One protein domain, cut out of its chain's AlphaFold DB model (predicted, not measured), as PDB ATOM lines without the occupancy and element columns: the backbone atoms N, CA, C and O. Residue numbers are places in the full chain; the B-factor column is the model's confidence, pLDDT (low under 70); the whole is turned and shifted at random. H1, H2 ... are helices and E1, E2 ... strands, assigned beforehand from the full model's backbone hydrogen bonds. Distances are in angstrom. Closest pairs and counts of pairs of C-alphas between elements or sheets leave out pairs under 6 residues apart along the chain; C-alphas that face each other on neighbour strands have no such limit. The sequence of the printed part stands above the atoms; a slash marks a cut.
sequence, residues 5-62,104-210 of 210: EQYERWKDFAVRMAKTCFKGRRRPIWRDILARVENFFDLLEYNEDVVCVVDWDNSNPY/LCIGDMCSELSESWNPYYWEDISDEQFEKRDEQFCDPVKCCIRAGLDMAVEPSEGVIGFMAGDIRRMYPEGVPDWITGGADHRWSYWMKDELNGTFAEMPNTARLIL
ATOM      1  N   GLU A   5     194.885 181.998 277.399       91.88
ATOM      2  CA  GLU A   5     194.020 183.149 277.645       91.88
ATOM      3  C   GLU A   5     194.583 184.447 277.044       91.88
ATOM      4  O   GLU A   5     193.832 185.220 276.451       91.88
ATOM      5  N   GLN A   6     195.894 184.689 277.160       90.69
ATOM      6  CA  GLN A   6     196.540 185.839 276.515       90.69
ATOM      7  C   GLN A   6     196.440 185.738 274.992       90.69
ATOM      8  O   GLN A   6     196.137 186.724 274.329       90.69
ATOM      9  N   TYR A   7     196.610 184.540 274.440       93.75
ATOM     10  CA  TYR A   7     196.440 184.295 273.016       93.75
ATOM     11  C   TYR A   7     195.016 184.613 272.520       93.75
ATOM     12  O   TYR A   7     194.853 185.352 271.550       93.75
ATOM     13  N   GLU A   8     193.977 184.139 273.213       95.44
ATOM     14  CA  GLU A   8     192.587 184.438 272.833       95.44
ATOM     15  C   GLU A   8     192.282 185.941 272.906       95.44
ATOM     16  O   GLU A   8     191.618 186.487 272.025       95.44
ATOM     17  N   ARG A   9     192.798 186.638 273.928       94.19
ATOM     18  CA  ARG A   9     192.653 188.098 274.062       94.19
ATOM     19  C   ARG A   9     193.367 188.845 272.938       94.19
ATOM     20  O   ARG A   9     192.808 189.794 272.390       94.19
ATOM     21  N   TRP A  10     194.564 188.390 272.566       94.69
ATOM     22  CA  TRP A  10     195.330 188.939 271.449       94.69
ATOM     23  C   TRP A  10     194.537 188.827 270.144       94.69
ATOM     24  O   TRP A  10     194.299 189.833 269.464       94.69
ATOM     25  N   LYS A  11     194.067 187.616 269.832       97.56
ATOM     26  CA  LYS A  11     193.265 187.331 268.639       97.56
ATOM     27  C   LYS A  11     191.977 188.149 268.622       97.56
ATOM     28  O   LYS A  11     191.679 188.790 267.613       97.56
ATOM     29  N   ASP A  12     191.243 188.187 269.735       97.31
ATOM     30  CA  ASP A  12     190.000 188.953 269.866       97.31
ATOM     31  C   ASP A  12     190.215 190.446 269.579       97.31
ATOM     32  O   ASP A  12     189.515 191.017 268.733       97.31
ATOM     33  N   PHE A  13     191.216 191.069 270.211       95.75
ATOM     34  CA  PHE A  13     191.501 192.489 270.017       95.75
ATOM     35  C   PHE A  13     191.863 192.802 268.562       95.75
ATOM     36  O   PHE A  13     191.263 193.687 267.943       95.75
ATOM     37  N   ALA A  14     192.814 192.052 267.998       96.94
ATOM     38  CA  ALA A  14     193.314 192.262 266.644       96.94
ATOM     39  C   ALA A  14     192.195 192.110 265.598       96.94
ATOM     40  O   ALA A  14     192.022 192.961 264.719       96.94
ATOM     41  N   VAL A  15     191.370 191.065 265.725       98.19
ATOM     42  CA  VAL A  15     190.236 190.802 264.827       98.19
ATOM     43  C   VAL A  15     189.166 191.889 264.939       98.19
ATOM     44  O   VAL A  15     188.610 192.329 263.924       98.19
ATOM     45  N   ARG A  16     188.857 192.355 266.153       97.56
ATOM     46  CA  ARG A  16     187.891 193.446 266.350       97.56
ATOM     47  C   ARG A  16     188.396 194.749 265.768       97.56
ATOM     48  O   ARG A  16     187.633 195.420 265.076       97.56
ATOM     49  N   MET A  17     189.672 195.067 265.968       96.06
ATOM     50  CA  MET A  17     190.298 196.251 265.387       96.06
ATOM     51  C   MET A  17     190.207 196.228 263.857       96.06
ATOM     52  O   MET A  17     189.775 197.215 263.252       96.06
ATOM     53  N   ALA A  18     190.507 195.087 263.226       96.75
ATOM     54  CA  ALA A  18     190.367 194.909 261.782       96.75
ATOM     55  C   ALA A  18     188.926 195.175 261.298       96.75
ATOM     56  O   ALA A  18     188.710 195.867 260.297       96.75
ATOM     57  N   LYS A  19     187.922 194.678 262.034       96.44
ATOM     58  CA  LYS A  19     186.489 194.826 261.707       96.44
ATOM     59  C   LYS A  19     185.960 196.249 261.887       96.44
ATOM     60  O   LYS A  19     185.019 196.636 261.186       96.44
ATOM     61  N   THR A  20     186.509 197.024 262.818       95.62
ATOM     62  CA  THR A  20     185.937 198.322 263.210       95.62
ATOM     63  C   THR A  20     186.767 199.508 262.741       95.62
ATOM     64  O   THR A  20     186.236 200.366 262.029       95.62
ATOM     65  N   CYS A  21     188.052 199.561 263.086       93.81
ATOM     66  CA  CYS A  21     188.914 200.722 262.863       93.81
ATOM     67  C   CYS A  21     189.208 200.940 261.376       93.81
ATOM     68  O   CYS A  21     189.342 202.076 260.927       93.81
ATOM     69  N   PHE A  22     189.205 199.868 260.582       94.31
ATOM     70  CA  PHE A  22     189.492 199.931 259.149       94.31
ATOM     71  C   PHE A  22     188.253 199.853 258.253       94.31
ATOM     72  O   PHE A  22     188.393 199.888 257.032       94.31
ATOM     73  N   LYS A  23     187.032 199.823 258.808       92.19
ATOM     74  CA  LYS A  23     185.779 199.621 258.049       92.19
ATOM     75  C   LYS A  23     185.573 200.607 256.886       92.19
ATOM     76  O   LYS A  23     184.965 200.247 255.881       92.19
ATOM     77  N   GLY A  24     186.076 201.838 257.012       91.81
ATOM     78  CA  GLY A  24     186.010 202.875 255.970       91.81
ATOM     79  C   GLY A  24     187.181 202.884 254.976       91.81
ATOM     80  O   GLY A  24     187.163 203.667 254.024       91.81
ATOM     81  N   ARG A  25     188.209 202.051 255.180       92.50
ATOM     82  CA  ARG A  25     189.409 202.017 254.335       92.50
ATOM     83  C   ARG A  25     189.088 201.414 252.967       92.50
ATOM     84  O   ARG A  25     188.373 200.421 252.856       92.50
ATOM     85  N   ARG A  26     189.645 202.019 251.912       90.69
ATOM     86  CA  ARG A  26     189.443 201.582 250.518       90.69
ATOM     87  C   ARG A  26     190.494 200.592 250.017       90.69
ATOM     88  O   ARG A  26     190.171 199.798 249.143       90.69
ATOM     89  N   ARG A  27     191.744 200.685 250.488       91.44
ATOM     90  CA  ARG A  27     192.864 199.840 250.041       91.44
ATOM     91  C   ARG A  27     193.884 199.609 251.167       91.44
ATOM     92  O   ARG A  27     194.427 200.600 251.658       91.44
ATOM     93  N   PRO A  28     194.156 198.353 251.552       91.00
ATOM     94  CA  PRO A  28     193.302 197.188 251.315       91.00
ATOM     95  C   PRO A  28     191.906 197.430 251.910       91.00
ATOM     96  O   PRO A  28     191.732 198.293 252.780       91.00
ATOM     97  N   ILE A  29     190.889 196.739 251.392       95.38
ATOM     98  CA  ILE A  29     189.559 196.816 252.008       95.38
ATOM     99  C   ILE A  29     189.602 196.106 253.364       95.38
ATOM    100  O   ILE A  29     190.390 195.189 253.571       95.38
ATOM    101  N   TRP A  30     188.736 196.502 254.297       95.56
ATOM    102  CA  TRP A  30     188.757 195.947 255.659       95.56
ATOM    103  C   TRP A  30     188.616 194.419 255.710       95.56
ATOM    104  O   TRP A  30     189.148 193.792 256.617       95.56
ATOM    105  N   ARG A  31     187.928 193.810 254.732       96.62
ATOM    106  CA  ARG A  31     187.803 192.347 254.630       96.62
ATOM    107  C   ARG A  31     189.136 191.672 254.327       96.62
ATOM    108  O   ARG A  31     189.394 190.616 254.886       96.62
ATOM    109  N   ASP A  32     189.970 192.292 253.496       96.19
ATOM    110  CA  ASP A  32     191.307 191.775 253.194       96.19
ATOM    111  C   ASP A  32     192.206 191.895 254.426       96.19
ATOM    112  O   ASP A  32     192.953 190.973 254.731       96.19
ATOM    113  N   ILE A  33     192.102 193.009 255.162       96.94
ATOM    114  CA  ILE A  33     192.829 193.194 256.427       96.94
ATOM    115  C   ILE A  33     192.416 192.110 257.418       96.94
ATOM    116  O   ILE A  33     193.277 191.426 257.956       96.94
ATOM    117  N   LEU A  34     191.109 191.920 257.617       97.81
ATOM    118  CA  LEU A  34     190.580 190.894 258.510       97.81
ATOM    119  C   LEU A  34     191.080 189.497 258.128       97.81
ATOM    120  O   LEU A  34     191.600 188.800 258.988       97.81
ATOM    121  N   ALA A  35     190.975 189.120 256.852       97.06
ATOM    122  CA  ALA A  35     191.408 187.806 256.390       97.06
ATOM    123  C   ALA A  35     192.909 187.567 256.628       97.06
ATOM    124  O   ALA A  35     193.305 186.459 256.973       97.06
ATOM    125  N   ARG A  36     193.749 188.598 256.474       97.50
ATOM    126  CA  ARG A  36     195.196 188.511 256.739       97.50
ATOM    127  C   ARG A  36     195.510 188.416 258.228       97.50
ATOM    128  O   ARG A  36     196.378 187.639 258.606       97.50
ATOM    129  N   VAL A  37     194.790 189.168 259.063       97.88
ATOM    130  CA  VAL A  37     194.893 189.055 260.526       97.88
ATOM    131  C   VAL A  37     194.494 187.647 260.974       97.88
ATOM    132  O   VAL A  37     195.238 187.019 261.714       97.88
ATOM    133  N   GLU A  38     193.364 187.119 260.497       97.75
ATOM    134  CA  GLU A  38     192.919 185.752 260.812       97.75
ATOM    135  C   GLU A  38     193.940 184.709 260.329       97.75
ATOM    136  O   GLU A  38     194.347 183.854 261.110       97.75
ATOM    137  N   ASN A  39     194.450 184.847 259.100       96.69
ATOM    138  CA  ASN A  39     195.476 183.955 258.556       96.69
ATOM    139  C   ASN A  39     196.772 183.945 259.383       96.69
ATOM    140  O   ASN A  39     197.364 182.884 259.558       96.69
ATOM    141  N   PHE A  40     197.204 185.095 259.906       97.44
ATOM    142  CA  PHE A  40     198.362 185.166 260.796       97.44
ATOM    143  C   PHE A  40     198.163 184.303 262.054       97.44
ATOM    144  O   PHE A  40     199.037 183.513 262.408       97.44
ATOM    145  N   PHE A  41     196.995 184.397 262.696       97.69
ATOM    146  CA  PHE A  41     196.676 183.579 263.870       97.69
ATOM    147  C   PHE A  41     196.550 182.090 263.533       97.69
ATOM    148  O   PHE A  41     197.042 181.253 264.286       97.69
ATOM    149  N   ASP A  42     195.962 181.752 262.383       96.50
ATOM    150  CA  ASP A  42     195.875 180.362 261.922       96.50
ATOM    151  C   ASP A  42     197.272 179.748 261.709       96.50
ATOM    152  O   ASP A  42     197.490 178.579 262.023       96.50
ATOM    153  N   LEU A  43     198.238 180.531 261.211       94.75
ATOM    154  CA  LEU A  43     199.627 180.090 261.049       94.75
ATOM    155  C   LEU A  43     200.328 179.875 262.393       94.75
ATOM    156  O   LEU A  43     201.005 178.860 262.556       94.75
ATOM    157  N   LEU A  44     200.136 180.780 263.361       94.44
ATOM    158  CA  LEU A  44     200.674 180.612 264.715       94.44
ATOM    159  C   LEU A  44     200.153 179.335 265.383       94.44
ATOM    160  O   LEU A  44     200.928 178.590 265.982       94.44
ATOM    161  N   GLU A  45     198.848 179.068 265.269       94.25
ATOM    162  CA  GLU A  45     198.226 177.845 265.787       94.25
ATOM    163  C   GLU A  45     198.757 176.603 265.065       94.25
ATOM    164  O   GLU A  45     199.161 175.635 265.707       94.25
ATOM    165  N   TYR A  46     198.803 176.637 263.730       93.12
ATOM    166  CA  TYR A  46     199.267 175.517 262.915       93.12
ATOM    167  C   TYR A  46     200.725 175.139 263.206       93.12
ATOM    168  O   TYR A  46     201.071 173.950 263.220       93.12
ATOM    169  N   ASN A  47     201.583 176.136 263.436       90.62
ATOM    170  CA  ASN A  47     202.997 175.945 263.750       90.62
ATOM    171  C   ASN A  47     203.274 175.640 265.223       90.62
ATOM    172  O   ASN A  47     204.396 175.243 265.535       90.62
ATOM    173  N   GLU A  48     202.260 175.755 266.089       91.69
ATOM    174  CA  GLU A  48     202.389 175.657 267.547       91.69
ATOM    175  C   GLU A  48     203.330 176.745 268.125       91.69
ATOM    176  O   GLU A  48     203.903 176.590 269.202       91.69
ATOM    177  N   ASP A  49     203.455 177.889 267.440       92.75
ATOM    178  CA  ASP A  49     204.400 178.966 267.778       92.75
ATOM    179  C   ASP A  49     203.946 179.822 268.967       92.75
ATOM    180  O   ASP A  49     204.759 180.506 269.589       92.75
ATOM    181  N   VAL A  50     202.661 179.765 269.331       92.19
ATOM    182  CA  VAL A  50     202.060 180.572 270.410       92.19
ATOM    183  C   VAL A  50     202.839 180.453 271.726       92.19
ATOM    184  O   VAL A  50     203.051 181.450 272.418       92.19
ATOM    185  N   VAL A  51     203.326 179.253 272.058       90.25
ATOM    186  CA  VAL A  51     204.082 179.007 273.301       90.25
ATOM    187  C   VAL A  51     205.435 179.722 273.323       90.25
ATOM    188  O   VAL A  51     205.964 180.020 274.395       90.25
ATOM    189  N   CYS A  52     205.986 180.026 272.150       91.50
ATOM    190  CA  CYS A  52     207.270 180.690 271.985       91.50
ATOM    191  C   CYS A  52     207.150 182.217 272.028       91.50
ATOM    192  O   CYS A  52     208.156 182.890 272.243       91.50
ATOM    193  N   VAL A  53     205.946 182.775 271.873       91.12
ATOM    194  CA  VAL A  53     205.740 184.226 271.827       91.12
ATOM    195  C   VAL A  53     206.099 184.865 273.170       91.12
ATOM    196  O   VAL A  53     205.635 184.446 274.244       91.12
ATOM    197  N   VAL A  54     206.960 185.881 273.098       88.69
ATOM    198  CA  VAL A  54     207.348 186.731 274.231       88.69
ATOM    199  C   VAL A  54     206.772 188.122 274.026       88.69
ATOM    200  O   VAL A  54     205.945 188.543 274.827       88.69
ATOM    201  N   ASP A  55     207.161 188.781 272.940       89.50
ATOM    202  CA  ASP A  55     206.676 190.096 272.535       89.50
ATOM    203  C   ASP A  55     206.840 190.254 271.010       89.50
ATOM    204  O   ASP A  55     206.949 189.262 270.282       89.50
ATOM    205  N   TRP A  56     206.793 191.488 270.512       91.56
ATOM    206  CA  TRP A  56     206.919 191.781 269.088       91.56
ATOM    207  C   TRP A  56     208.287 191.425 268.501       91.56
ATOM    208  O   TRP A  56     208.337 190.870 267.404       91.56
ATOM    209  N   ASP A  57     209.367 191.687 269.239       90.19
ATOM    210  CA  ASP A  57     210.755 191.577 268.776       90.19
ATOM    211  C   ASP A  57     211.483 190.352 269.346       90.19
ATOM    212  O   ASP A  57     212.587 190.020 268.912       90.19
ATOM    213  N   ASN A  58     210.868 189.634 270.289       88.56
ATOM    214  CA  ASN A  58     211.471 188.495 270.965       88.56
ATOM    215  C   ASN A  58     210.618 187.228 270.870       88.56
ATOM    216  O   ASN A  58     209.385 187.236 270.901       88.56
ATOM    217  N   SER A  59     211.301 186.089 270.824       90.12
ATOM    218  CA  SER A  59     210.690 184.768 270.946       90.12
ATOM    219  C   SER A  59     211.575 183.845 271.764       90.12
ATOM    220  O   SER A  59     212.804 183.868 271.672       90.12
ATOM    221  N   ASN A  60     210.935 183.019 272.581       90.25
ATOM    222  CA  ASN A  60     211.607 181.930 273.257       90.25
ATOM    223  C   ASN A  60     211.903 180.815 272.257       90.25
ATOM    224  O   ASN A  60     211.173 180.635 271.282       90.25
ATOM    225  N   PRO A  61     212.935 180.007 272.516       89.12
ATOM    226  CA  PRO A  61     213.099 178.783 271.771       89.12
ATOM    227  C   PRO A  61     211.931 177.822 271.962       89.12
ATOM    228  O   PRO A  61     211.262 177.843 272.998       89.12
ATOM    229  N   TYR A  62     211.761 176.914 271.004       87.81
ATOM    230  CA  TYR A  62     210.806 175.825 271.156       87.81
ATOM    231  C   TYR A  62     211.102 175.008 272.428       87.81
ATOM    232  O   TYR A  62     212.275 174.753 272.729       87.81
ATOM    233  N   LEU A 104     210.760 182.846 264.421       88.00
ATOM    234  CA  LEU A 104     210.903 184.284 264.216       88.00
ATOM    235  C   LEU A 104     210.105 185.046 265.283       88.00
ATOM    236  O   LEU A 104     209.091 184.542 265.765       88.00
ATOM    237  N   CYS A 105     210.534 186.258 265.639       91.38
ATOM    238  CA  CYS A 105     209.678 187.139 266.431       91.38
ATOM    239  C   CYS A 105     208.447 187.565 265.617       91.38
ATOM    240  O   CYS A 105     208.404 187.399 264.395       91.38
ATOM    241  N   ILE A 106     207.424 188.114 266.272       93.50
ATOM    242  CA  ILE A 106     206.174 188.475 265.591       93.50
ATOM    243  C   ILE A 106     206.400 189.538 264.509       93.50
ATOM    244  O   ILE A 106     205.786 189.456 263.441       93.50
ATOM    245  N   GLY A 107     207.298 190.497 264.749       91.81
ATOM    246  CA  GLY A 107     207.692 191.497 263.760       91.81
ATOM    247  C   GLY A 107     208.326 190.877 262.516       91.81
ATOM    248  O   GLY A 107     207.934 191.208 261.392       91.81
ATOM    249  N   ASP A 108     209.232 189.919 262.704       91.38
ATOM    250  CA  ASP A 108     209.870 189.180 261.613       91.38
ATOM    251  C   ASP A 108     208.863 188.295 260.862       91.38
ATOM    252  O   ASP A 108     208.830 188.319 259.633       91.38
ATOM    253  N   MET A 109     207.968 187.591 261.569       93.31
ATOM    254  CA  MET A 109     206.890 186.813 260.939       93.31
ATOM    255  C   MET A 109     205.979 187.699 260.087       93.31
ATOM    256  O   MET A 109     205.634 187.352 258.959       93.31
ATOM    257  N   CYS A 110     205.590 188.867 260.604       93.25
ATOM    258  CA  CYS A 110     204.789 189.825 259.848       93.25
ATOM    259  C   CYS A 110     205.540 190.359 258.626       93.25
ATOM    260  O   CYS A 110     204.908 190.677 257.619       93.25
ATOM    261  N   SER A 111     206.865 190.478 258.707       90.25
ATOM    262  CA  SER A 111     207.712 190.911 257.597       90.25
ATOM    263  C   SER A 111     207.824 189.824 256.528       90.25
ATOM    264  O   SER A 111     207.652 190.127 255.354       90.25
ATOM    265  N   GLU A 112     207.971 188.555 256.901       90.56
ATOM    266  CA  GLU A 112     207.934 187.431 255.953       90.56
ATOM    267  C   GLU A 112     206.556 187.310 255.280       90.56
ATOM    268  O   GLU A 112     206.437 187.156 254.066       90.56
ATOM    269  N   LEU A 113     205.477 187.466 256.047       91.19
ATOM    270  CA  LEU A 113     204.123 187.428 255.495       91.19
ATOM    271  C   LEU A 113     203.796 188.652 254.637       91.19
ATOM    272  O   LEU A 113     202.961 188.547 253.733       91.19
ATOM    273  N   SER A 114     204.466 189.786 254.871       87.12
ATOM    274  CA  SER A 114     204.287 191.011 254.086       87.12
ATOM    275  C   SER A 114     204.538 190.776 252.596       87.12
ATOM    276  O   SER A 114     203.816 191.322 251.760       87.12
ATOM    277  N   GLU A 115     205.454 189.862 252.265       86.69
ATOM    278  CA  GLU A 115     205.774 189.488 250.888       86.69
ATOM    279  C   GLU A 115     204.577 188.851 250.174       86.69
ATOM    280  O   GLU A 115     204.306 189.114 249.004       86.69
ATOM    281  N   SER A 116     203.796 188.056 250.909       85.00
ATOM    282  CA  SER A 116     202.570 187.430 250.403       85.00
ATOM    283  C   SER A 116     201.364 188.379 250.410       85.00
ATOM    284  O   SER A 116     200.423 188.227 249.627       85.00
ATOM    285  N   TRP A 117     201.369 189.371 251.302       85.81
ATOM    286  CA  TRP A 117     200.280 190.328 251.473       85.81
ATOM    287  C   TRP A 117     200.380 191.514 250.515       85.81
ATOM    288  O   TRP A 117     199.353 192.110 250.163       85.81
ATOM    289  N   ASN A 118     201.580 191.884 250.089       85.38
ATOM    290  CA  ASN A 118     201.782 192.932 249.111       85.38
ATOM    291  C   ASN A 118     201.642 192.336 247.697       85.38
ATOM    292  O   ASN A 118     202.537 191.627 247.240       85.38
ATOM    293  N   PRO A 119     200.554 192.630 246.953       85.44
ATOM    294  CA  PRO A 119     200.353 192.058 245.618       85.44
ATOM    295  C   PRO A 119     201.411 192.513 244.600       85.44
ATOM    296  O   PRO A 119     201.452 191.981 243.497       85.44
ATOM    297  N   TYR A 120     202.242 193.491 244.971       85.38
ATOM    298  CA  TYR A 120     203.291 194.079 244.151       85.38
ATOM    299  C   TYR A 120     204.701 193.628 244.561       85.38
ATOM    300  O   TYR A 120     205.664 194.142 244.007       85.38
ATOM    301  N   TYR A 121     204.847 192.703 245.521       83.62
ATOM    302  CA  TYR A 121     206.165 192.304 246.038       83.62
ATOM    303  C   TYR A 121     207.114 191.806 244.933       83.62
ATOM    304  O   TYR A 121     208.296 192.121 244.936       83.62
ATOM    305  N   TRP A 122     206.583 191.069 243.953       86.38
ATOM    306  CA  TRP A 122     207.359 190.500 242.844       86.38
ATOM    307  C   TRP A 122     207.470 191.418 241.618       86.38
ATOM    308  O   TRP A 122     207.951 190.980 240.572       86.38
ATOM    309  N   GLU A 123     206.970 192.652 241.698       89.06
ATOM    310  CA  GLU A 123     207.104 193.613 240.605       89.06
ATOM    311  C   GLU A 123     208.475 194.295 240.642       89.06
ATOM    312  O   GLU A 123     209.044 194.533 241.703       89.06
ATOM    313  N   ASP A 124     208.997 194.636 239.463       91.56
ATOM    314  CA  ASP A 124     210.218 195.434 239.323       91.56
ATOM    315  C   ASP A 124     209.899 196.908 239.632       91.56
ATOM    316  O   ASP A 124     209.613 197.715 238.741       91.56
ATOM    317  N   ILE A 125     209.833 197.220 240.926       90.81
ATOM    318  CA  ILE A 125     209.549 198.549 241.476       90.81
ATOM    319  C   ILE A 125     210.738 199.046 242.298       90.81
ATOM    320  O   ILE A 125     211.546 198.260 242.785       90.81
ATOM    321  N   SER A 126     210.857 200.365 242.463       92.75
ATOM    322  CA  SER A 126     211.907 200.919 243.325       92.75
ATOM    323  C   SER A 126     211.643 200.626 244.803       92.75
ATOM    324  O   SER A 126     210.487 200.502 245.209       92.75
ATOM    325  N   ASP A 127     212.692 200.640 245.628       88.75
ATOM    326  CA  ASP A 127     212.575 200.487 247.088       88.75
ATOM    327  C   ASP A 127     211.582 201.497 247.696       88.75
ATOM    328  O   ASP A 127     210.708 201.134 248.472       88.75
ATOM    329  N   GLU A 128     211.618 202.760 247.256       93.06
ATOM    330  CA  GLU A 128     210.666 203.787 247.709       93.06
ATOM    331  C   GLU A 128     209.209 203.439 247.341       93.06
ATOM    332  O   GLU A 128     208.266 203.718 248.088       93.06
ATOM    333  N   GLN A 129     208.990 202.861 246.156       91.06
ATOM    334  CA  GLN A 129     207.663 202.396 245.762       91.06
ATOM    335  C   GLN A 129     207.253 201.185 246.591       91.06
ATOM    336  O   GLN A 129     206.092 201.110 246.989       91.06
ATOM    337  N   PHE A 130     208.182 200.274 246.862       89.31
ATOM    338  CA  PHE A 130     207.959 199.110 247.700       89.31
ATOM    339  C   PHE A 130     207.536 199.508 249.116       89.31
ATOM    340  O   PHE A 130     206.467 199.091 249.552       89.31
ATOM    341  N   GLU A 131     208.286 200.388 249.783       89.31
ATOM    342  CA  GLU A 131     207.979 200.891 251.130       89.31
ATOM    343  C   GLU A 131     206.580 201.516 251.185       89.31
ATOM    344  O   GLU A 131     205.747 201.121 251.996       89.31
ATOM    345  N   LYS A 132     206.242 202.393 250.230       91.19
ATOM    346  CA  LYS A 132     204.895 202.989 250.133       91.19
ATOM    347  C   LYS A 132     203.787 201.950 249.959       91.19
ATOM    348  O   LYS A 132     202.641 202.186 250.354       91.19
ATOM    349  N   ARG A 133     204.072 200.829 249.291       89.31
ATOM    350  CA  ARG A 133     203.114 199.730 249.125       89.31
ATOM    351  C   ARG A 133     203.024 198.891 250.390       89.31
ATOM    352  O   ARG A 133     201.905 198.557 250.772       89.31
ATOM    353  N   ASP A 134     204.137 198.605 251.048       88.75
ATOM    354  CA  ASP A 134     204.141 197.906 252.330       88.75
ATOM    355  C   ASP A 134     203.344 198.695 253.379       88.75
ATOM    356  O   ASP A 134     202.383 198.172 253.943       88.75
ATOM    357  N   GLU A 135     203.587 200.002 253.494       90.31
ATOM    358  CA  GLU A 135     202.807 200.899 254.355       90.31
ATOM    359  C   GLU A 135     201.309 200.885 254.000       90.31
ATOM    360  O   GLU A 135     200.399 200.919 254.836       90.31
ATOM    361  N   GLN A 136     201.001 200.823 252.705       91.94
ATOM    362  CA  GLN A 136     199.620 200.808 252.253       91.94
ATOM    363  C   GLN A 136     198.906 199.492 252.594       91.94
ATOM    364  O   GLN A 136     197.726 199.544 252.968       91.94
ATOM    365  N   PHE A 137     199.563 198.345 252.417       91.75
ATOM    366  CA  PHE A 137     198.939 197.017 252.410       91.75
ATOM    367  C   PHE A 137     199.198 196.175 253.657       91.75
ATOM    368  O   PHE A 137     198.332 195.373 254.022       91.75
ATOM    369  N   CYS A 138     200.339 196.363 254.303       93.19
ATOM    370  CA  CYS A 138     200.810 195.539 255.405       93.19
ATOM    371  C   CYS A 138     200.653 196.254 256.746       93.19
ATOM    372  O   CYS A 138     200.203 195.616 257.696       93.19
ATOM    373  N   ASP A 139     200.885 197.570 256.828       93.88
ATOM    374  CA  ASP A 139     200.750 198.306 258.097       93.88
ATOM    375  C   ASP A 139     199.389 198.157 258.773       93.88
ATOM    376  O   ASP A 139     199.366 197.976 259.987       93.88
ATOM    377  N   PRO A 140     198.235 198.163 258.073       95.19
ATOM    378  CA  PRO A 140     196.958 197.939 258.746       95.19
ATOM    379  C   PRO A 140     196.881 196.575 259.444       95.19
ATOM    380  O   PRO A 140     196.265 196.461 260.501       95.19
ATOM    381  N   VAL A 141     197.510 195.550 258.859       96.19
ATOM    382  CA  VAL A 141     197.565 194.190 259.410       96.19
ATOM    383  C   VAL A 141     198.544 194.147 260.583       96.19
ATOM    384  O   VAL A 141     198.144 193.760 261.679       96.19
ATOM    385  N   LYS A 142     199.778 194.637 260.383       95.06
ATOM    386  CA  LYS A 142     200.820 194.761 261.419       95.06
ATOM    387  C   LYS A 142     200.295 195.530 262.635       95.06
ATOM    388  O   LYS A 142     200.467 195.089 263.762       95.06
ATOM    389  N   CYS A 143     199.573 196.623 262.400       93.94
ATOM    390  CA  CYS A 143     198.952 197.448 263.430       93.94
ATOM    391  C   CYS A 143     197.912 196.671 264.247       93.94
ATOM    392  O   CYS A 143     197.953 196.737 265.470       93.94
ATOM    393  N   CYS A 144     197.030 195.888 263.610       95.81
ATOM    394  CA  CYS A 144     196.075 195.041 264.339       95.81
ATOM    395  C   CYS A 144     196.784 193.995 265.205       95.81
ATOM    396  O   CYS A 144     196.415 193.803 266.363       95.81
ATOM    397  N   ILE A 145     197.791 193.325 264.638       96.12
ATOM    398  CA  ILE A 145     198.536 192.255 265.305       96.12
ATOM    399  C   ILE A 145     199.328 192.816 266.488       96.12
ATOM    400  O   ILE A 145     199.150 192.332 267.603       96.12
ATOM    401  N   ARG A 146     200.145 193.856 266.277       93.94
ATOM    402  CA  ARG A 146     200.931 194.510 267.334       93.94
ATOM    403  C   ARG A 146     200.028 195.049 268.432       93.94
ATOM    404  O   ARG A 146     200.230 194.705 269.588       93.94
ATOM    405  N   ALA A 147     198.980 195.792 268.069       91.62
ATOM    406  CA  ALA A 147     198.074 196.363 269.056       91.62
ATOM    407  C   ALA A 147     197.404 195.283 269.912       91.62
ATOM    408  O   ALA A 147     197.311 195.423 271.125       91.62
ATOM    409  N   GLY A 148     196.959 194.183 269.304       92.81
ATOM    410  CA  GLY A 148     196.392 193.085 270.075       92.81
ATOM    411  C   GLY A 148     197.418 192.395 270.979       92.81
ATOM    412  O   GLY A 148     197.053 191.991 272.079       92.81
ATOM    413  N   LEU A 149     198.675 192.267 270.536       91.50
ATOM    414  CA  LEU A 149     199.738 191.623 271.310       91.50
ATOM    415  C   LEU A 149     200.050 192.450 272.553       91.50
ATOM    416  O   LEU A 149     200.025 191.929 273.667       91.50
ATOM    417  N   ASP A 150     200.248 193.750 272.348       87.31
ATOM    418  CA  ASP A 150     200.519 194.715 273.408       87.31
ATOM    419  C   ASP A 150     199.357 194.772 274.401       87.31
ATOM    420  O   ASP A 150     199.571 194.846 275.606       87.31
ATOM    421  N   MET A 151     198.112 194.658 273.940       85.56
ATOM    422  CA  MET A 151     196.955 194.639 274.837       85.56
ATOM    423  C   MET A 151     196.801 193.338 275.636       85.56
ATOM    424  O   MET A 151     196.103 193.325 276.651       85.56
ATOM    425  N   ALA A 152     197.391 192.235 275.178       86.31
ATOM    426  CA  ALA A 152     197.138 190.909 275.729       86.31
ATOM    427  C   ALA A 152     198.295 190.329 276.555       86.31
ATOM    428  O   ALA A 152     198.051 189.480 277.421       86.31
ATOM    429  N   VAL A 153     199.536 190.754 276.304       79.81
ATOM    430  CA  VAL A 153     200.752 190.176 276.896       79.81
ATOM    431  C   VAL A 153     201.480 191.199 277.774       79.81
ATOM    432  O   VAL A 153     201.495 192.390 277.488       79.81
ATOM    433  N   GLU A 154     202.082 190.725 278.872       71.38
ATOM    434  CA  GLU A 154     202.931 191.537 279.754       71.38
ATOM    435  C   GLU A 154     204.422 191.164 279.587       71.38
ATOM    436  O   GLU A 154     204.730 189.969 279.490       71.38
ATOM    437  N   PRO A 155     205.350 192.147 279.637       60.72
ATOM    438  CA  PRO A 155     205.095 193.587 279.754       60.72
ATOM    439  C   PRO A 155     204.551 194.184 278.445       60.72
ATOM    440  O   PRO A 155     205.072 193.911 277.370       60.72
ATOM    441  N   SER A 156     203.511 195.010 278.559       61.53
ATOM    442  CA  SER A 156     202.985 195.793 277.441       61.53
ATOM    443  C   SER A 156     203.737 197.118 277.351       61.53
ATOM    444  O   SER A 156     203.869 197.814 278.360       61.53
ATOM    445  N   GLU A 157     204.221 197.478 276.162       58.88
ATOM    446  CA  GLU A 157     204.739 198.833 275.891       58.88
ATOM    447  C   GLU A 157     203.620 199.846 275.633       58.88
ATOM    448  O   GLU A 157     203.864 201.053 275.568       58.88
ATOM    449  N   GLY A 158     202.396 199.337 275.537       61.78
ATOM    450  CA  GLY A 158     201.203 200.101 275.305       61.78
ATOM    451  C   GLY A 158     200.958 200.464 273.843       61.78
ATOM    452  O   GLY A 158     201.873 200.569 273.024       61.78
ATOM    453  N   VAL A 159     199.686 200.658 273.495       66.06
ATOM    454  CA  VAL A 159     199.251 201.098 272.170       66.06
ATOM    455  C   VAL A 159     198.764 202.542 272.184       66.06
ATOM    456  O   VAL A 159     197.688 202.888 272.680       66.06
ATOM    457  N   ILE A 160     199.523 203.408 271.519       64.75
ATOM    458  CA  ILE A 160     199.146 204.807 271.321       64.75
ATOM    459  C   ILE A 160     198.189 204.926 270.130       64.75
ATOM    460  O   ILE A 160     198.416 204.357 269.065       64.75
ATOM    461  N   GLY A 161     197.155 205.759 270.278       72.50
ATOM    462  CA  GLY A 161     196.386 206.272 269.136       72.50
ATOM    463  C   GLY A 161     194.922 205.854 269.082       72.50
ATOM    464  O   GLY A 161     194.223 206.253 268.151       72.50
ATOM    465  N   PHE A 162     194.431 205.123 270.080       81.81
ATOM    466  CA  PHE A 162     193.002 204.860 270.221       81.81
ATOM    467  C   PHE A 162     192.296 205.990 270.953       81.81
ATOM    468  O   PHE A 162     192.841 206.612 271.860       81.81
ATOM    469  N   MET A 163     191.040 206.227 270.601       85.88
ATOM    470  CA  MET A 163     190.116 206.972 271.442       85.88
ATOM    471  C   MET A 163     189.215 206.017 272.234       85.88
ATOM    472  O   MET A 163     188.920 204.908 271.783       85.88
ATOM    473  N   ALA A 164     188.674 206.462 273.371       84.44
ATOM    474  CA  ALA A 164     187.674 205.694 274.130       84.44
ATOM    475  C   ALA A 164     186.481 205.267 273.254       84.44
ATOM    476  O   ALA A 164     185.957 204.158 273.380       84.44
ATOM    477  N   GLY A 165     186.085 206.123 272.306       88.62
ATOM    478  CA  GLY A 165     185.054 205.800 271.329       88.62
ATOM    479  C   GLY A 165     185.441 204.674 270.367       88.62
ATOM    480  O   GLY A 165     184.549 203.999 269.863       88.62
ATOM    481  N   ASP A 166     186.723 204.457 270.083       91.25
ATOM    482  CA  ASP A 166     187.190 203.384 269.196       91.25
ATOM    483  C   ASP A 166     187.057 202.029 269.890       91.25
ATOM    484  O   ASP A 166     186.432 201.118 269.345       91.25
ATOM    485  N   ILE A 167     187.510 201.946 271.143       91.19
ATOM    486  CA  ILE A 167     187.387 200.745 271.978       91.19
ATOM    487  C   ILE A 167     185.913 200.381 272.206       91.19
ATOM    488  O   ILE A 167     185.521 199.232 272.023       91.19
ATOM    489  N   ARG A 168     185.039 201.354 272.491       91.31
ATOM    490  CA  ARG A 168     183.589 201.090 272.605       91.31
ATOM    491  C   ARG A 168     182.970 200.583 271.303       91.31
ATOM    492  O   ARG A 168     182.049 199.777 271.340       91.31
ATOM    493  N   ARG A 169     183.463 201.036 270.144       95.00
ATOM    494  CA  ARG A 169     183.012 200.506 268.847       95.00
ATOM    495  C   ARG A 169     183.520 199.088 268.593       95.00
ATOM    496  O   ARG A 169     182.818 198.341 267.920       95.00
ATOM    497  N   MET A 170     184.700 198.728 269.101       95.25
ATOM    498  CA  MET A 170     185.235 197.357 269.071       95.25
ATOM    499  C   MET A 170     184.432 196.395 269.954       95.25
ATOM    500  O   MET A 170     184.277 195.231 269.585       95.25
ATOM    501  N   TYR A 171     183.887 196.893 271.065       95.31
ATOM    502  CA  TYR A 171     183.152 196.117 272.067       95.31
ATOM    503  C   TYR A 171     181.759 196.709 272.346       95.31
ATOM    504  O   TYR A 171     181.514 197.230 273.440       95.31
ATOM    505  N   PRO A 172     180.828 196.671 271.371       94.81
ATOM    506  CA  PRO A 172     179.471 197.195 271.551       94.81
ATOM    507  C   PRO A 172     178.677 196.490 272.662       94.81
ATOM    508  O   PRO A 172     177.718 197.055 273.182       94.81
ATOM    509  N   GLU A 173     179.064 195.269 273.026       95.12
ATOM    510  CA  GLU A 173     178.501 194.484 274.125       95.12
ATOM    511  C   GLU A 173     178.991 194.915 275.518       95.12
ATOM    512  O   GLU A 173     178.427 194.487 276.521       95.12
ATOM    513  N   GLY A 174     180.019 195.766 275.582       92.00
ATOM    514  CA  GLY A 174     180.702 196.158 276.812       92.00
ATOM    515  C   GLY A 174     182.195 195.847 276.744       92.00
ATOM    516  O   GLY A 174     182.595 194.779 276.286       92.00
ATOM    517  N   VAL A 175     183.024 196.794 277.192       89.75
ATOM    518  CA  VAL A 175     184.487 196.654 277.161       89.75
ATOM    519  C   VAL A 175     184.934 195.657 278.237       89.75
ATOM    520  O   VAL A 175     184.621 195.884 279.406       89.75
ATOM    521  N   PRO A 176     185.664 194.585 277.878       89.75
ATOM    522  CA  PRO A 176     186.157 193.607 278.840       89.75
ATOM    523  C   PRO A 176     187.101 194.196 279.891       89.75
ATOM    524  O   PRO A 176     187.932 195.054 279.585       89.75
ATOM    525  N   ASP A 177     187.059 193.641 281.105       84.94
ATOM    526  CA  ASP A 177     187.913 194.075 282.218       84.94
ATOM    527  C   ASP A 177     189.408 193.948 281.912       84.94
ATOM    528  O   ASP A 177     190.210 194.739 282.392       84.94
ATOM    529  N   TRP A 178     189.817 192.985 281.081       84.19
ATOM    530  CA  TRP A 178     191.226 192.839 280.711       84.19
ATOM    531  C   TRP A 178     191.739 193.993 279.832       84.19
ATOM    532  O   TRP A 178     192.932 194.269 279.865       84.19
ATOM    533  N   ILE A 179     190.856 194.717 279.133       83.06
ATOM    534  CA  ILE A 179     191.204 195.939 278.381       83.06
ATOM    535  C   ILE A 179     191.259 197.146 279.304       83.06
ATOM    536  O   ILE A 179     192.094 198.019 279.127       83.06
ATOM    537  N   THR A 180     190.370 197.213 280.295       74.56
ATOM    538  CA  THR A 180     190.315 198.319 281.265       74.56
ATOM    539  C   THR A 180     191.160 198.061 282.508       74.56
ATOM    540  O   THR A 180     191.154 198.874 283.430       74.56
ATOM    541  N   GLY A 181     191.908 196.949 282.537       66.75
ATOM    542  CA  GLY A 181     192.847 196.562 283.596       66.75
ATOM    543  C   GLY A 181     192.179 195.936 284.817       66.75
ATOM    544  O   GLY A 181     192.877 195.347 285.643       66.75
ATOM    545  N   GLY A 182     190.848 195.988 284.893       60.66
ATOM    546  CA  GLY A 182     190.057 195.568 286.042       60.66
ATOM    547  C   GLY A 182     190.253 196.495 287.247       60.66
ATOM    548  O   GLY A 182     190.572 197.675 287.107       60.66
ATOM    549  N   ALA A 183     190.054 195.953 288.455       42.59
ATOM    550  CA  ALA A 183     190.288 196.668 289.717       42.59
ATOM    551  C   ALA A 183     191.780 196.947 289.986       42.59
ATOM    552  O   ALA A 183     192.115 197.878 290.719       42.59
ATOM    553  N   ASP A 184     192.669 196.168 289.368       50.06
ATOM    554  CA  ASP A 184     194.096 196.443 289.364       50.06
ATOM    555  C   ASP A 184     194.364 197.536 288.339       50.06
ATOM    556  O   ASP A 184     194.353 197.323 287.132       50.06
ATOM    557  N   HIS A 185     194.562 198.732 288.873       50.06
ATOM    558  CA  HIS A 185     194.857 200.036 288.290       50.06
ATOM    559  C   HIS A 185     195.973 200.118 287.208       50.06
ATOM    560  O   HIS A 185     196.687 201.124 287.149       50.06
ATOM    561  N   ARG A 186     196.122 199.126 286.321       52.41
ATOM    562  CA  ARG A 186     197.130 199.016 285.250       52.41
ATOM    563  C   ARG A 186     197.122 200.203 284.281       52.41
ATOM    564  O   ARG A 186     198.169 200.595 283.789       52.41
ATOM    565  N   TRP A 187     195.978 200.870 284.141       52.53
ATOM    566  CA  TRP A 187     195.812 202.075 283.312       52.53
ATOM    567  C   TRP A 187     195.824 203.387 284.103       52.53
ATOM    568  O   TRP A 187     195.752 204.477 283.535       52.53
ATOM    569  N   SER A 188     195.893 203.307 285.436       44.91
ATOM    570  CA  SER A 188     195.712 204.466 286.315       44.91
ATOM    571  C   SER A 188     196.854 205.471 286.264       44.91
ATOM    572  O   SER A 188     196.671 206.582 286.745       44.91
ATOM    573  N   TYR A 189     198.023 205.111 285.732       42.62
ATOM    574  CA  TYR A 189     199.137 206.050 285.614       42.62
ATOM    575  C   TYR A 189     199.052 206.923 284.355       42.62
ATOM    576  O   TYR A 189     199.544 208.043 284.386       42.62
ATOM    577  N   TRP A 190     198.355 206.476 283.306       50.22
ATOM    578  CA  TRP A 190     198.293 207.163 282.006       50.22
ATOM    579  C   TRP A 190     197.003 207.969 281.792       50.22
ATOM    580  O   TRP A 190     196.971 208.886 280.980       50.22
ATOM    581  N   MET A 191     195.946 207.666 282.557       48.47
ATOM    582  CA  MET A 191     194.673 208.406 282.548       48.47
ATOM    583  C   MET A 191     194.614 209.563 283.568       48.47
ATOM    584  O   MET A 191     193.656 210.335 283.564       48.47
ATOM    585  N   LYS A 192     195.611 209.685 284.457       44.03
ATOM    586  CA  LYS A 192     195.555 210.570 285.638       44.03
ATOM    587  C   LYS A 192     195.674 212.063 285.343       44.03
ATOM    588  O   LYS A 192     195.137 212.847 286.121       44.03
ATOM    589  N   ASP A 193     196.325 212.448 284.251       47.97
ATOM    590  CA  ASP A 193     196.686 213.858 284.067       47.97
ATOM    591  C   ASP A 193     195.635 214.688 283.310       47.97
ATOM    592  O   ASP A 193     195.694 215.914 283.374       47.97
ATOM    593  N   GLU A 194     194.619 214.078 282.677       48.03
ATOM    594  CA  GLU A 194     193.616 214.851 281.912       48.03
ATOM    595  C   GLU A 194     192.137 214.534 282.196       48.03
ATOM    596  O   GLU A 194     191.279 215.358 281.871       48.03
ATOM    597  N   LEU A 195     191.784 213.407 282.831       51.53
ATOM    598  CA  LEU A 195     190.377 213.047 283.070       51.53
ATOM    599  C   LEU A 195     190.186 212.344 284.423       51.53
ATOM    600  O   LEU A 195     190.458 211.158 284.573       51.53
ATOM    601  N   ASN A 196     189.639 213.061 285.409       53.94
ATOM    602  CA  ASN A 196     189.091 212.438 286.617       53.94
ATOM    603  C   ASN A 196     187.855 211.601 286.232       53.94
ATOM    604  O   ASN A 196     186.819 212.180 285.906       53.94
ATOM    605  N   GLY A 197     187.943 210.266 286.262       59.53
ATOM    606  CA  GLY A 197     186.795 209.384 286.008       59.53
ATOM    607  C   GLY A 197     187.165 207.943 285.648       59.53
ATOM    608  O   GLY A 197     188.327 207.598 285.446       59.53
ATOM    609  N   THR A 198     186.155 207.084 285.573       72.88
ATOM    610  CA  THR A 198     186.251 205.709 285.063       72.88
ATOM    611  C   THR A 198     186.268 205.695 283.530       72.88
ATOM    612  O   THR A 198     185.779 206.625 282.886       72.88
ATOM    613  N   PHE A 199     186.747 204.609 282.909       74.81
ATOM    614  CA  PHE A 199     186.678 204.449 281.447       74.81
ATOM    615  C   PHE A 199     185.247 204.631 280.901       74.81
ATOM    616  O   PHE A 199     185.055 205.145 279.800       74.81
ATOM    617  N   ALA A 200     184.223 204.250 281.674       75.62
ATOM    618  CA  ALA A 200     182.819 204.416 281.298       75.62
ATOM    619  C   ALA A 200     182.400 205.892 281.153       75.62
ATOM    620  O   ALA A 200     181.549 206.208 280.324       75.62
ATOM    621  N   GLU A 201     183.025 206.797 281.905       79.12
ATOM    622  CA  GLU A 201     182.682 208.225 281.952       79.12
ATOM    623  C   GLU A 201     183.445 209.057 280.911       79.12
ATOM    624  O   GLU A 201     183.100 210.211 280.657       79.12
ATOM    625  N   MET A 202     184.466 208.483 280.266       80.69
ATOM    626  CA  MET A 202     185.306 209.218 279.321       80.69
ATOM    627  C   MET A 202     184.541 209.649 278.061       80.69
ATOM    628  O   MET A 202     183.783 208.853 277.491       80.69
ATOM    629  N   PRO A 203     184.760 210.870 277.540       84.94
ATOM    630  CA  PRO A 203     184.196 211.261 276.256       84.94
ATOM    631  C   PRO A 203     184.770 210.388 275.134       84.94
ATOM    632  O   PRO A 203     185.914 209.949 275.192       84.94
ATOM    633  N   ASN A 204     183.997 210.166 274.067       85.44
ATOM    634  CA  ASN A 204     184.446 209.346 272.931       85.44
ATOM    635  C   ASN A 204     185.728 209.862 272.259       85.44
ATOM    636  O   ASN A 204     186.367 209.091 271.556       85.44
ATOM    637  N   THR A 205     186.077 211.136 272.454       82.25
ATOM    638  CA  THR A 205     187.272 211.798 271.915       82.25
ATOM    639  C   THR A 205     188.484 211.729 272.842       82.25
ATOM    640  O   THR A 205     189.548 212.213 272.463       82.25
ATOM    641  N   ALA A 206     188.337 211.183 274.056       78.38
ATOM    642  CA  ALA A 206     189.458 210.990 274.969       78.38
ATOM    643  C   ALA A 206     190.475 210.058 274.315       78.38
ATOM    644  O   ALA A 206     190.123 208.935 273.944       78.38
ATOM    645  N   ARG A 207     191.710 210.539 274.150       75.69
ATOM    646  CA  ARG A 207     192.818 209.721 273.662       75.69
ATOM    647  C   ARG A 207     193.253 208.775 274.765       75.69
ATOM    648  O   ARG A 207     193.377 209.175 275.917       75.69
ATOM    649  N   LEU A 208     193.482 207.537 274.377       69.88
ATOM    650  CA  LEU A 208     194.037 206.510 275.223       69.88
ATOM    651  C   LEU A 208     195.506 206.353 274.851       69.88
ATOM    652  O   LEU A 208     195.871 206.267 273.673       69.88
ATOM    653  N   ILE A 209     196.326 206.336 275.886       65.56
ATOM    654  CA  ILE A 209     197.633 205.706 275.851       65.56
ATOM    655  C   ILE A 209     197.351 204.353 276.490       65.56
ATOM    656  O   ILE A 209     197.258 204.255 277.718       65.56
ATOM    657  N   LEU A 210     196.979 203.404 275.630       59.16
ATOM    658  CA  LEU A 210     196.876 202.010 276.031       59.16
ATOM    659  C   LEU A 210     198.269 201.402 276.070       59.16
ATOM    660  O   LEU A 210     199.228 202.146 275.790       59.16
TER     661      LEU A 210
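Overview. This is residues 5 to 62 and 104 to 210 of the 210 residues of an uncharacterized protein of viral metagenome (UniProt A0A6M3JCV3). Picture a hairpin of two long helices, H1 and H2, side by side, with a third helix, H6, laid slantwise over one side of it, crossing from H2 to H1; these three make the core. Toward one end of the longest axis lie H4 and H5, with residues 123 to 128, of which 127 and 128 belong to H5, sticking out there; toward the other lie H7, H8, a small two-stranded sheet of E1 and E2, and the long unnamed stretch of residues 181 to 206. The printed part has 165 residues, with eight named helices and two named strands in the order H1 H2 H3 H4 H5 H6 E1 H7 H8 E2; the sheet is antiparallel and the class is mostly helix. The whole is compact, with a radius of gyration of the C-alphas of 16.8 A and spans of 54 by 39 by 27 A.

Arrangement. Begin with H1, residues 5 to 20, the hub, which touches three helices. It forms a helical hairpin with H2, residues 30 to 47: the two touch at a shallow tilt of 18 degrees, opposite ways, and their closest C-alphas, those of Ala 18 and Leu 34, are 5.2 A apart. H1 also touches H6, residues 139 to 152, opposite ways at a tilt of 37 degrees, only just steep; the closest C-alphas, of Trp 10 and Gly 148, are 4.5 A apart. H6 touches H2 with residues 140 to 145 alone, at a steep tilt of 55 degrees, the same way; the closest C-alphas are those of Ile 33 and Val 141, at 5.7 A. H3, residues 49 to 52, is close to H2 but not clearly touching, with the C-alphas of Leu 44 and Val 50 closest at 5.9 A. H4, residues 106 to 117, is close to H6 but not clearly touching, at a shallow tilt of 28 degrees, opposite ways; the C-alphas of Cys 110 and Lys 142 come closest, at 6.5 A. H5, residues 127 to 137, is about perpendicular to H4 at 83 degrees and close but not clearly touching, with the C-alphas of Trp 117 and Phe 137 closest at 6.9 A. H5 and H6 meet only through their link. Look next at E1, residues 160 to 163, and E2, residues 207 to 209: they are antiparallel, at 143 degrees, with N 208 and O 162 within hydrogen-bond range at 2.8 A. H7, residues 164 to 170, touches H1 about perpendicular, at 83 degrees, where the C-alphas of Arg 16 and Met 170 come closest, at 5.5 A. H8, residues 177 to 180, is close to H6 but not clearly touching, with the C-alphas of Met 151 and Ile 179 closest at 6.9 A. Every O i to N i+4 pair is within hydrogen-bond range in H1, H2, H5, H6 and H7, and 6 of 8 are in H4, while H3 and H8 are too short for such a pair.

Along the chain. Find C-alpha 5 at (194.020, 183.149, 277.645); from there H1 runs 22.4 A to C-alpha 20. H2, the longest helix, starts at C-alpha 30, at (188.757, 195.947, 255.659), and runs 25.9 A to C-alpha 47. H3 follows after one residue. Past the cut, H4 runs 15.4 A, H5 15.0 A and H6 19.5 A. E1 runs 9.3 A, with H7 directly after it, and H8 comes six residues after H7. E2 ends at C-alpha 209, at (197.633, 205.706, 275.851).

Size, cuts and confidence. The C-alphas farthest apart are those of Asp 124 and Asn 196, at 54.5 A. Residues 63 to 103 are cut out, and C-alphas 62 and 104 are 10.9 A apart across the gap. Of the links printed whole, the one from H8 to E2 is long, with 26 residues. The mean pLDDT of the printed part is 84.9; residues 155 to 160, 181 to 197 and 208 to 210 are under 70.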